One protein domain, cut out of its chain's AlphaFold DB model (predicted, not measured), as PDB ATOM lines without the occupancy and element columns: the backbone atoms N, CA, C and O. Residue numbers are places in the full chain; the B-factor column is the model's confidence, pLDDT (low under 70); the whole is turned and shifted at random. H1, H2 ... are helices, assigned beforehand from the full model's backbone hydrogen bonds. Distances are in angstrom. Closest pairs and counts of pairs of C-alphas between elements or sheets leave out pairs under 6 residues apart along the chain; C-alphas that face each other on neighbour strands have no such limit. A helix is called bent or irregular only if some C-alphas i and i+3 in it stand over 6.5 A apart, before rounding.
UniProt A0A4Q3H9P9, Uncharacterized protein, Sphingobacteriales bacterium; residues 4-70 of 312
ATOM      1  N   LEU A   4     229.569 208.283 272.565       62.00
ATOM      2  CA  LEU A   4     229.603 207.410 271.384       62.00
ATOM      3  C   LEU A   4     228.414 206.436 271.297       62.00
ATOM      4  O   LEU A   4     227.962 206.110 270.203       62.00
ATOM      5  N   LYS A   5     227.893 205.960 272.437       75.12
ATOM      6  CA  LYS A   5     226.740 205.043 272.460       75.12
ATOM      7  C   LYS A   5     225.433 205.782 272.171       75.12
ATOM      8  O   LYS A   5     224.571 205.227 271.497       75.12
ATOM      9  N   SER A   6     225.300 207.017 272.656       78.00
ATOM     10  CA  SER A   6     224.130 207.865 272.399       78.00
ATOM     11  C   SER A   6     224.082 208.306 270.936       78.00
ATOM     12  O   SER A   6     223.042 208.173 270.298       78.00
ATOM     13  N   GLU A   7     225.211 208.770 270.388       84.62
ATOM     14  CA  GLU A   7     225.320 209.172 268.979       84.62
ATOM     15  C   GLU A   7     225.058 207.992 268.039       84.62
ATOM     16  O   GLU A   7     224.228 208.112 267.146       84.62
ATOM     17  N   GLY A   8     225.654 206.820 268.288       82.50
ATOM     18  CA  GLY A   8     225.394 205.627 267.474       82.50
ATOM     19  C   GLY A   8     223.930 205.164 267.512       82.50
ATOM     20  O   GLY A   8     223.386 204.739 266.495       82.50
ATOM     21  N   LEU A   9     223.258 205.286 268.663       79.75
ATOM     22  CA  LEU A   9     221.835 204.956 268.783       79.75
ATOM     23  C   LEU A   9     220.949 205.970 268.039       79.75
ATOM     24  O   LEU A   9     219.979 205.582 267.385       79.75
ATOM     25  N   LEU A  10     221.294 207.259 268.094       85.19
ATOM     26  CA  LEU A  10     220.638 208.298 267.301       85.19
ATOM     27  C   LEU A  10     220.833 208.073 265.794       85.19
ATOM     28  O   LEU A  10     219.861 208.160 265.051       85.19
ATOM     29  N   GLU A  11     222.042 207.729 265.339       87.25
ATOM     30  CA  GLU A  11     222.299 207.382 263.931       87.25
ATOM     31  C   GLU A  11     221.427 206.217 263.471       87.25
ATOM     32  O   GLU A  11     220.729 206.321 262.463       87.25
ATOM     33  N   PHE A  12     221.434 205.129 264.243       83.69
ATOM     34  CA  PHE A  12     220.677 203.923 263.933       83.69
ATOM     35  C   PHE A  12     219.173 204.200 263.842       83.69
ATOM     36  O   PHE A  12     218.518 203.834 262.866       83.69
ATOM     37  N   THR A  13     218.621 204.885 264.842       80.62
ATOM     38  CA  THR A  13     217.187 205.185 264.899       80.62
ATOM     39  C   THR A  13     216.760 206.113 263.768       80.62
ATOM     40  O   THR A  13     215.796 205.799 263.069       80.62
ATOM     41  N   TRP A  14     217.495 207.196 263.495       84.19
ATOM     42  CA  TRP A  14     217.199 208.088 262.369       84.19
ATOM     43  C   TRP A  14     217.337 207.408 261.002       84.19
ATOM     44  O   TRP A  14     216.526 207.686 260.121       84.19
ATOM     45  N   ALA A  15     218.267 206.462 260.832       83.19
ATOM     46  CA  ALA A  15     218.368 205.666 259.604       83.19
ATOM     47  C   ALA A  15     217.128 204.776 259.370       83.19
ATOM     48  O   ALA A  15     216.753 204.530 258.221       83.19
ATOM     49  N   LEU A  16     216.454 204.346 260.445       77.62
ATOM     50  CA  LEU A  16     215.178 203.616 260.400       77.62
ATOM     51  C   LEU A  16     213.948 204.525 260.239       77.62
ATOM     52  O   LEU A  16     212.872 204.031 259.905       77.62
ATOM     53  N   TYR A  17     214.072 205.840 260.457       74.62
ATOM     54  CA  TYR A  17     212.934 206.773 260.476       74.62
ATOM     55  C   TYR A  17     212.104 206.736 259.187       74.62
ATOM     56  O   TYR A  17     210.878 206.824 259.222       74.62
ATOM     57  N   HIS A  18     212.768 206.543 258.045       66.94
ATOM     58  CA  HIS A  18     212.125 206.463 256.733       66.94
ATOM     59  C   HIS A  18     211.142 205.295 256.600       66.94
ATOM     60  O   HIS A  18     210.196 205.387 255.823       66.94
ATOM     61  N   GLN A  19     211.321 204.239 257.395       62.94
ATOM     62  CA  GLN A  19     210.421 203.088 257.425       62.94
ATOM     63  C   GLN A  19     209.154 203.353 258.249       62.94
ATOM     64  O   GLN A  19     208.259 202.515 258.287       62.94
ATOM     65  N   LYS A  20     209.072 204.502 258.940       59.19
ATOM     66  CA  LYS A  20     207.964 204.884 259.834       59.19
ATOM     67  C   LYS A  20     207.684 203.870 260.956       59.19
ATOM     68  O   LYS A  20     206.637 203.933 261.589       59.19
ATOM     69  N   ILE A  21     208.633 202.972 261.231       52.62
ATOM     70  CA  ILE A  21     208.537 201.960 262.295       52.62
ATOM     71  C   ILE A  21     208.632 202.628 263.678       52.62
ATOM     72  O   ILE A  21     207.979 202.195 264.623       52.62
ATOM     73  N   PHE A  22     209.412 203.711 263.796       56.03
ATOM     74  CA  PHE A  22     209.644 204.417 265.058       56.03
ATOM     75  C   PHE A  22     209.420 205.927 264.926       56.03
ATOM     76  O   PHE A  22     209.992 206.589 264.058       56.03
ATOM     77  N   HIS A  23     208.648 206.497 265.855       61.44
ATOM     78  CA  HIS A  23     208.623 207.941 266.080       61.44
ATOM     79  C   HIS A  23     209.872 208.355 266.875       61.44
ATOM     80  O   HIS A  23     209.914 208.273 268.101       61.44
ATOM     81  N   ASN A  24     210.912 208.807 266.172       69.25
ATOM     82  CA  ASN A  24     212.226 209.069 266.775       69.25
ATOM     83  C   ASN A  24     212.342 210.374 267.568       69.25
ATOM     84  O   ASN A  24     213.368 210.601 268.201       69.25
ATOM     85  N   THR A  25     211.338 211.248 267.551       68.62
ATOM     86  CA  THR A  25     211.446 212.597 268.132       68.62
ATOM     87  C   THR A  25     211.705 212.572 269.641       68.62
ATOM     88  O   THR A  25     212.584 213.284 270.123       68.62
ATOM     89  N   GLN A  26     211.019 211.698 270.381       66.12
ATOM     90  CA  GLN A  26     211.174 211.578 271.836       66.12
ATOM     91  C   GLN A  26     212.515 210.951 272.229       66.12
ATOM     92  O   GLN A  26     213.206 211.453 273.117       66.12
ATOM     93  N   LEU A  27     212.915 209.885 271.529       72.81
ATOM     94  CA  LEU A  27     214.217 209.255 271.729       72.81
ATOM     95  C   LEU A  27     215.352 210.230 271.391       72.81
ATOM     96  O   LEU A  27     216.344 210.305 272.113       72.81
ATOM     97  N   ASN A  28     215.167 211.036 270.343       79.19
ATOM     98  CA  ASN A  28     216.107 212.069 269.950       79.19
ATOM     99  C   ASN A  28     216.285 213.138 271.033       79.19
ATOM    100  O   ASN A  28     217.411 213.465 271.397       79.19
ATOM    101  N   ASP A  29     215.189 213.660 271.583       78.88
ATOM    102  CA  ASP A  29     215.246 214.680 272.633       78.88
ATOM    103  C   ASP A  29     215.858 214.171 273.942       78.88
ATOM    104  O   ASP A  29     216.495 214.948 274.665       78.88
ATOM    105  N   LEU A  30     215.710 212.874 274.225       79.31
ATOM    106  CA  LEU A  30     216.357 212.214 275.351       79.31
ATOM    107  C   LEU A  30     217.866 212.065 275.118       79.31
ATOM    108  O   LEU A  30     218.664 212.502 275.946       79.31
ATOM    109  N   LEU A  31     218.258 211.461 273.994       82.94
ATOM    110  CA  LEU A  31     219.641 211.056 273.749       82.94
ATOM    111  C   LEU A  31     220.540 212.205 273.298       82.94
ATOM    112  O   LEU A  31     221.723 212.186 273.625       82.94
ATOM    113  N   LYS A  32     220.012 213.229 272.604       84.81
ATOM    114  CA  LYS A  32     220.831 214.349 272.102       84.81
ATOM    115  C   LYS A  32     221.575 215.077 273.219       84.81
ATOM    116  O   LYS A  32     222.683 215.551 273.005       84.81
ATOM    117  N   LYS A  33     220.996 215.126 274.425       86.12
ATOM    118  CA  LYS A  33     221.605 215.735 275.622       86.12
ATOM    119  C   LYS A  33     222.864 215.003 276.091       86.12
ATOM    120  O   LYS A  33     223.644 215.568 276.843       86.12
ATOM    121  N   SER A  34     223.041 213.758 275.663       84.69
ATOM    122  CA  SER A  34     224.183 212.896 275.968       84.69
ATOM    123  C   SER A  34     225.084 212.692 274.745       84.69
ATOM    124  O   SER A  34     225.706 211.640 274.617       84.69
ATOM    125  N   THR A  35     225.092 213.655 273.819       85.50
ATOM    126  CA  THR A  35     225.989 213.704 272.653       85.50
ATOM    127  C   THR A  35     226.977 214.851 272.807       85.50
ATOM    128  O   THR A  35     226.749 215.756 273.614       85.50
ATOM    129  N   LYS A  36     228.045 214.856 272.004       86.44
ATOM    130  CA  LYS A  36     229.062 215.916 272.069       86.44
ATOM    131  C   LYS A  36     228.535 217.271 271.601       86.44
ATOM    132  O   LYS A  36     228.996 218.307 272.064       86.44
ATOM    133  N   ASP A  37     227.583 217.259 270.670       87.44
ATOM    134  CA  ASP A  37     226.990 218.460 270.083       87.44
ATOM    135  C   ASP A  37     225.468 218.289 269.930       87.44
ATOM    136  O   ASP A  37     224.972 217.944 268.848       87.44
ATOM    137  N   PRO A  38     224.700 218.526 271.010       87.44
ATOM    138  CA  PRO A  38     223.250 218.335 271.014       87.44
ATOM    139  C   PRO A  38     222.507 219.129 269.929       87.44
ATOM    140  O   PRO A  38     221.424 218.721 269.505       87.44
ATOM    141  N   ALA A  39     223.061 220.258 269.473       86.69
ATOM    142  CA  ALA A  39     222.432 221.122 268.475       86.69
ATOM    143  C   ALA A  39     222.442 220.496 267.071       86.69
ATOM    144  O   ALA A  39     221.478 220.656 266.317       86.69
ATOM    145  N   LYS A  40     223.484 219.728 266.725       88.12
ATOM    146  CA  LYS A  40     223.546 218.982 265.451       88.12
ATOM    147  C   LYS A  40     222.491 217.883 265.345       88.12
ATOM    148  O   LYS A  40     222.097 217.530 264.232       88.12
ATOM    149  N   TRP A  41     222.024 217.398 266.490       86.06
ATOM    150  CA  TRP A  41     220.979 216.388 266.654       86.06
ATOM    151  C   TRP A  41     219.579 216.987 266.843       86.06
ATOM    152  O   TRP A  41     218.634 216.280 267.181       86.06
ATOM    153  N   ASP A  42     219.392 218.292 266.644       80.56
ATOM    154  CA  ASP A  42     218.051 218.877 266.638       80.56
ATOM    155  C   ASP A  42     217.296 218.444 265.371       80.56
ATOM    156  O   ASP A  42     217.679 218.787 264.260       80.56
ATOM    157  N   PHE A  43     216.198 217.708 265.501       74.62
ATOM    158  CA  PHE A  43     215.464 217.199 264.337       74.62
ATOM    159  C   PHE A  43     214.768 218.274 263.498       74.62
ATOM    160  O   PHE A  43     214.381 218.008 262.363       74.62
ATOM    161  N   ARG A  44     214.623 219.496 264.021       75.00
ATOM    162  CA  ARG A  44     214.015 220.617 263.291       75.00
ATOM    163  C   ARG A  44     215.034 221.316 262.391       75.00
ATOM    164  O   ARG A  44     214.705 221.740 261.284       75.00
ATOM    165  N   LYS A  45     216.276 221.453 262.865       77.38
ATOM    166  CA  LYS A  45     217.294 222.348 262.270       77.38
ATOM    167  C   LYS A  45     218.715 221.782 262.200       77.38
ATOM    168  O   LYS A  45     219.581 222.391 261.584       77.38
ATOM    169  N   GLY A  46     218.961 220.645 262.829       77.31
ATOM    170  CA  GLY A  46     220.262 220.006 262.949       77.31
ATOM    171  C   GLY A  46     220.742 219.414 261.630       77.31
ATOM    172  O   GLY A  46     219.986 218.812 260.863       77.31
ATOM    173  N   THR A  47     222.033 219.584 261.363       81.75
ATOM    174  CA  THR A  47     222.670 219.135 260.122       81.75
ATOM    175  C   THR A  47     222.902 217.627 260.093       81.75
ATOM    176  O   THR A  47     222.860 217.035 259.015       81.75
ATOM    177  N   ARG A  48     223.096 216.980 261.253       84.06
ATOM    178  CA  ARG A  48     223.434 215.550 261.309       84.06
ATOM    179  C   ARG A  48     222.274 214.686 260.838       84.06
ATOM    180  O   ARG A  48     222.485 213.820 260.001       84.06
ATOM    181  N   ILE A  49     221.056 214.986 261.279       78.88
ATOM    182  CA  ILE A  49     219.860 214.202 260.934       78.88
ATOM    183  C   ILE A  49     219.599 214.220 259.426       78.88
ATOM    184  O   ILE A  49     219.354 213.176 258.833       78.88
ATOM    185  N   ARG A  50     219.750 215.384 258.782       78.94
ATOM    186  CA  ARG A  50     219.577 215.528 257.325       78.94
ATOM    187  C   ARG A  50     220.612 214.751 256.505       78.94
ATOM    188  O   ARG A  50     220.369 214.477 255.337       78.94
ATOM    189  N   SER A  51     221.763 214.432 257.099       83.75
ATOM    190  CA  SER A  51     222.852 213.694 256.444       83.75
ATOM    191  C   SER A  51     222.764 212.174 256.609       83.75
ATOM    192  O   SER A  51     223.524 211.449 255.967       83.75
ATOM    193  N   ILE A  52     221.862 211.679 257.463       85.06
ATOM    194  CA  ILE A  52     221.715 210.245 257.714       85.06
ATOM    195  C   ILE A  52     221.006 209.611 256.522       85.06
ATOM    196  O   ILE A  52     219.906 210.009 256.144       85.06
ATOM    197  N   LYS A  53     221.657 208.616 255.921       85.00
ATOM    198  CA  LYS A  53     221.075 207.847 254.824       85.00
ATOM    199  C   LYS A  53     220.090 206.808 255.375       85.00
ATOM    200  O   LYS A  53     220.381 206.214 256.416       85.00
ATOM    201  N   PRO A  54     218.967 206.551 254.682       82.75
ATOM    202  CA  PRO A  54     218.078 205.450 255.025       82.75
ATOM    203  C   PRO A  54     218.826 204.115 255.003       82.75
ATOM    204  O   PRO A  54     219.670 203.886 254.135       82.75
ATOM    205  N   MET A  55     218.490 203.232 255.938       84.06
ATOM    206  CA  MET A  55     219.004 201.864 255.947       84.06
ATOM    207  C   MET A  55     218.309 201.025 254.858       84.06
ATOM    208  O   MET A  55     217.094 201.151 254.675       84.06
ATOM    209  N   SER A  56     219.059 200.183 254.136       83.50
ATOM    210  CA  SER A  56     218.474 199.263 253.148       83.50
ATOM    211  C   SER A  56     217.668 198.150 253.838       83.50
ATOM    212  O   SER A  56     217.973 197.820 254.988       83.50
ATOM    213  N   PRO A  57     216.669 197.540 253.175       78.44
ATOM    214  CA  PRO A  57     215.919 196.415 253.738       78.44
ATOM    215  C   PRO A  57     216.817 195.285 254.265       78.44
ATOM    216  O   PRO A  57     216.621 194.813 255.381       78.44
ATOM    217  N   GLU A  58     217.877 194.929 253.539       84.38
ATOM    218  CA  GLU A  58     218.815 193.863 253.924       84.38
ATOM    219  C   GLU A  58     219.638 194.246 255.159       84.38
ATOM    220  O   GLU A  58     219.920 193.418 256.025       84.38
ATOM    221  N   GLN A  59     220.040 195.517 255.260       83.19
ATOM    222  CA  GLN A  59     220.727 196.034 256.443       83.19
ATOM    223  C   GLN A  59     219.804 196.018 257.665       83.19
ATOM    224  O   GLN A  59     220.254 195.672 258.757       83.19
ATOM    225  N   ILE A  60     218.524 196.347 257.475       75.94
ATOM    226  CA  ILE A  60     217.500 196.310 258.520       75.94
ATOM    227  C   ILE A  60     217.309 194.879 259.016       75.94
ATOM    228  O   ILE A  60     217.440 194.637 260.217       75.94
ATOM    229  N   GLU A  61     217.056 193.934 258.109       80.56
ATOM    230  CA  GLU A  61     216.903 192.516 258.443       80.56
ATOM    231  C   GLU A  61     218.137 191.992 259.169       80.56
ATOM    232  O   GLU A  61     218.026 191.448 260.264       80.56
ATOM    233  N   ARG A  62     219.337 192.257 258.642       84.94
ATOM    234  CA  ARG A  62     220.590 191.842 259.282       84.94
ATOM    235  C   ARG A  62     220.759 192.448 260.673       84.94
ATOM    236  O   ARG A  62     221.260 191.774 261.575       84.94
ATOM    237  N   SER A  63     220.375 193.707 260.864       76.50
ATOM    238  CA  SER A  63     220.371 194.344 262.179       76.50
ATOM    239  C   SER A  63     219.389 193.654 263.120       76.50
ATOM    240  O   SER A  63     219.804 193.270 264.213       76.50
ATOM    241  N   PHE A  64     218.142 193.424 262.705       74.94
ATOM    242  CA  PHE A  64     217.156 192.703 263.512       74.94
ATOM    243  C   PHE A  64     217.610 191.284 263.847       74.94
ATOM    244  O   PHE A  64     217.619 190.944 265.024       74.94
ATOM    245  N   SER A  65     218.105 190.504 262.884       79.38
ATOM    246  CA  SER A  65     218.644 189.160 263.131       79.38
ATOM    247  C   SER A  65     219.845 189.182 264.079       79.38
ATOM    248  O   SER A  65     220.008 188.292 264.910       79.38
ATOM    249  N   ASN A  66     220.705 190.205 264.011       78.56
ATOM    250  CA  ASN A  66     221.797 190.369 264.972       78.56
ATOM    251  C   ASN A  66     221.285 190.694 266.380       78.56
ATOM    252  O   ASN A  66     221.821 190.159 267.353       78.56
ATOM    253  N   TYR A  67     220.273 191.555 266.497       70.75
ATOM    254  CA  TYR A  67     219.621 191.855 267.772       70.75
ATOM    255  C   TYR A  67     218.915 190.621 268.336       70.75
ATOM    256  O   TYR A  67     219.110 190.300 269.501       70.75
ATOM    257  N   GLU A  68     218.163 189.895 267.520       68.50
ATOM    258  CA  GLU A  68     217.496 188.649 267.888       68.50
ATOM    259  C   GLU A  68     218.507 187.583 268.309       68.50
ATOM    260  O   GLU A  68     218.370 186.979 269.358       68.50
ATOM    261  N   ARG A  69     219.619 187.411 267.599       75.38
ATOM    262  CA  ARG A  69     220.665 186.474 268.031       75.38
ATOM    263  C   ARG A  69     221.316 186.879 269.357       75.38
ATOM    264  O   ARG A  69     221.669 186.021 270.159       75.38
ATOM    265  N   LYS A  70     221.512 188.180 269.586       72.50
ATOM    266  CA  LYS A  70     222.215 188.700 270.770       72.50
ATOM    267  C   LYS A  70     221.325 188.803 272.009       72.50
ATOM    268  O   LYS A  70     221.813 188.627 273.119       72.50
TER     269      LYS A  70
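AT A GLANCE: This is residues 4 to 70 of the 312 residues of an uncharacterized protein of Sphingobacteriales bacterium (UniProt A0A4Q3H9P9). A helical hairpin, the long helix H1 with H2 folded back beside it, makes the core, and a separate helix, H4, stands off on the other side of H1, where its residues 64 to 70 stick out free. The unnamed stretch 35 to 46 leads from the end of H2 to the short helix H3, from which residues 52 to 56 reach across to H4. The printed part has 67 residues with four named helices, in the order H1, H2, H3, H4, and no named strand; its class is all helix. It is compact, with a radius of gyration of the C-alphas of 12.1 A, yet only just elongated in outline, with spans of 33 by 22 by 17 A.

IN THESE COORDINATES: H1, the longest helix, has residues 4 to 19 and measures 24.1 A from its first C-alpha, at (229.603, 207.410, 271.384), to its last, at (210.421, 203.088, 257.425). It is irregular, but only just: C-alphas 15 and 18 are 6.9 A apart. H2, residues 24 to 34, measures 15.6 A; it is neither bent nor irregular, but only just, with C-alphas 30 and 33 6.3 A apart. H3 is short, residues 47 to 51. H4, residues 57 to 70, measures 19.7 A and ends with C-alpha 70 at (222.215, 188.700, 270.770).

HOW THE PARTS SIT: H1 and H2 touch and form a helical hairpin; their closest C-alphas are those of Ser 6 and Leu 31, 5.7 A apart. They run opposite ways at a shallow tilt of 14 degrees. H1 and H3 are close but not clearly touching, with the C-alphas of Trp 14 and Ile 49 the closest, at 6.8 A. H1 and H4 are also close but not clearly touching; their closest C-alphas, those of Leu 16 and Ile 60, are 7.9 A apart. H1 and H4 run opposite ways at a steep tilt of 48 degrees. H2 is apart from H3 and from H4, and H3 is apart from H4. Every O i to N i+4 pair is within hydrogen-bond range in H3 and H4, against 10 of 12 in H1 and 5 of 7 in H2.

THE WHOLE: The two C-alphas farthest apart, those of Lys 45 and Arg 69, are 36.5 A from each other. The printed part has no cut. The links from H1 to H2 and from H3 to H4 are tight, and the link from H2 to H3, 12 residues, is long. The mean pLDDT of the printed part is 78.1; residue 4, residues 18 to 26 and residue 68 are under 70.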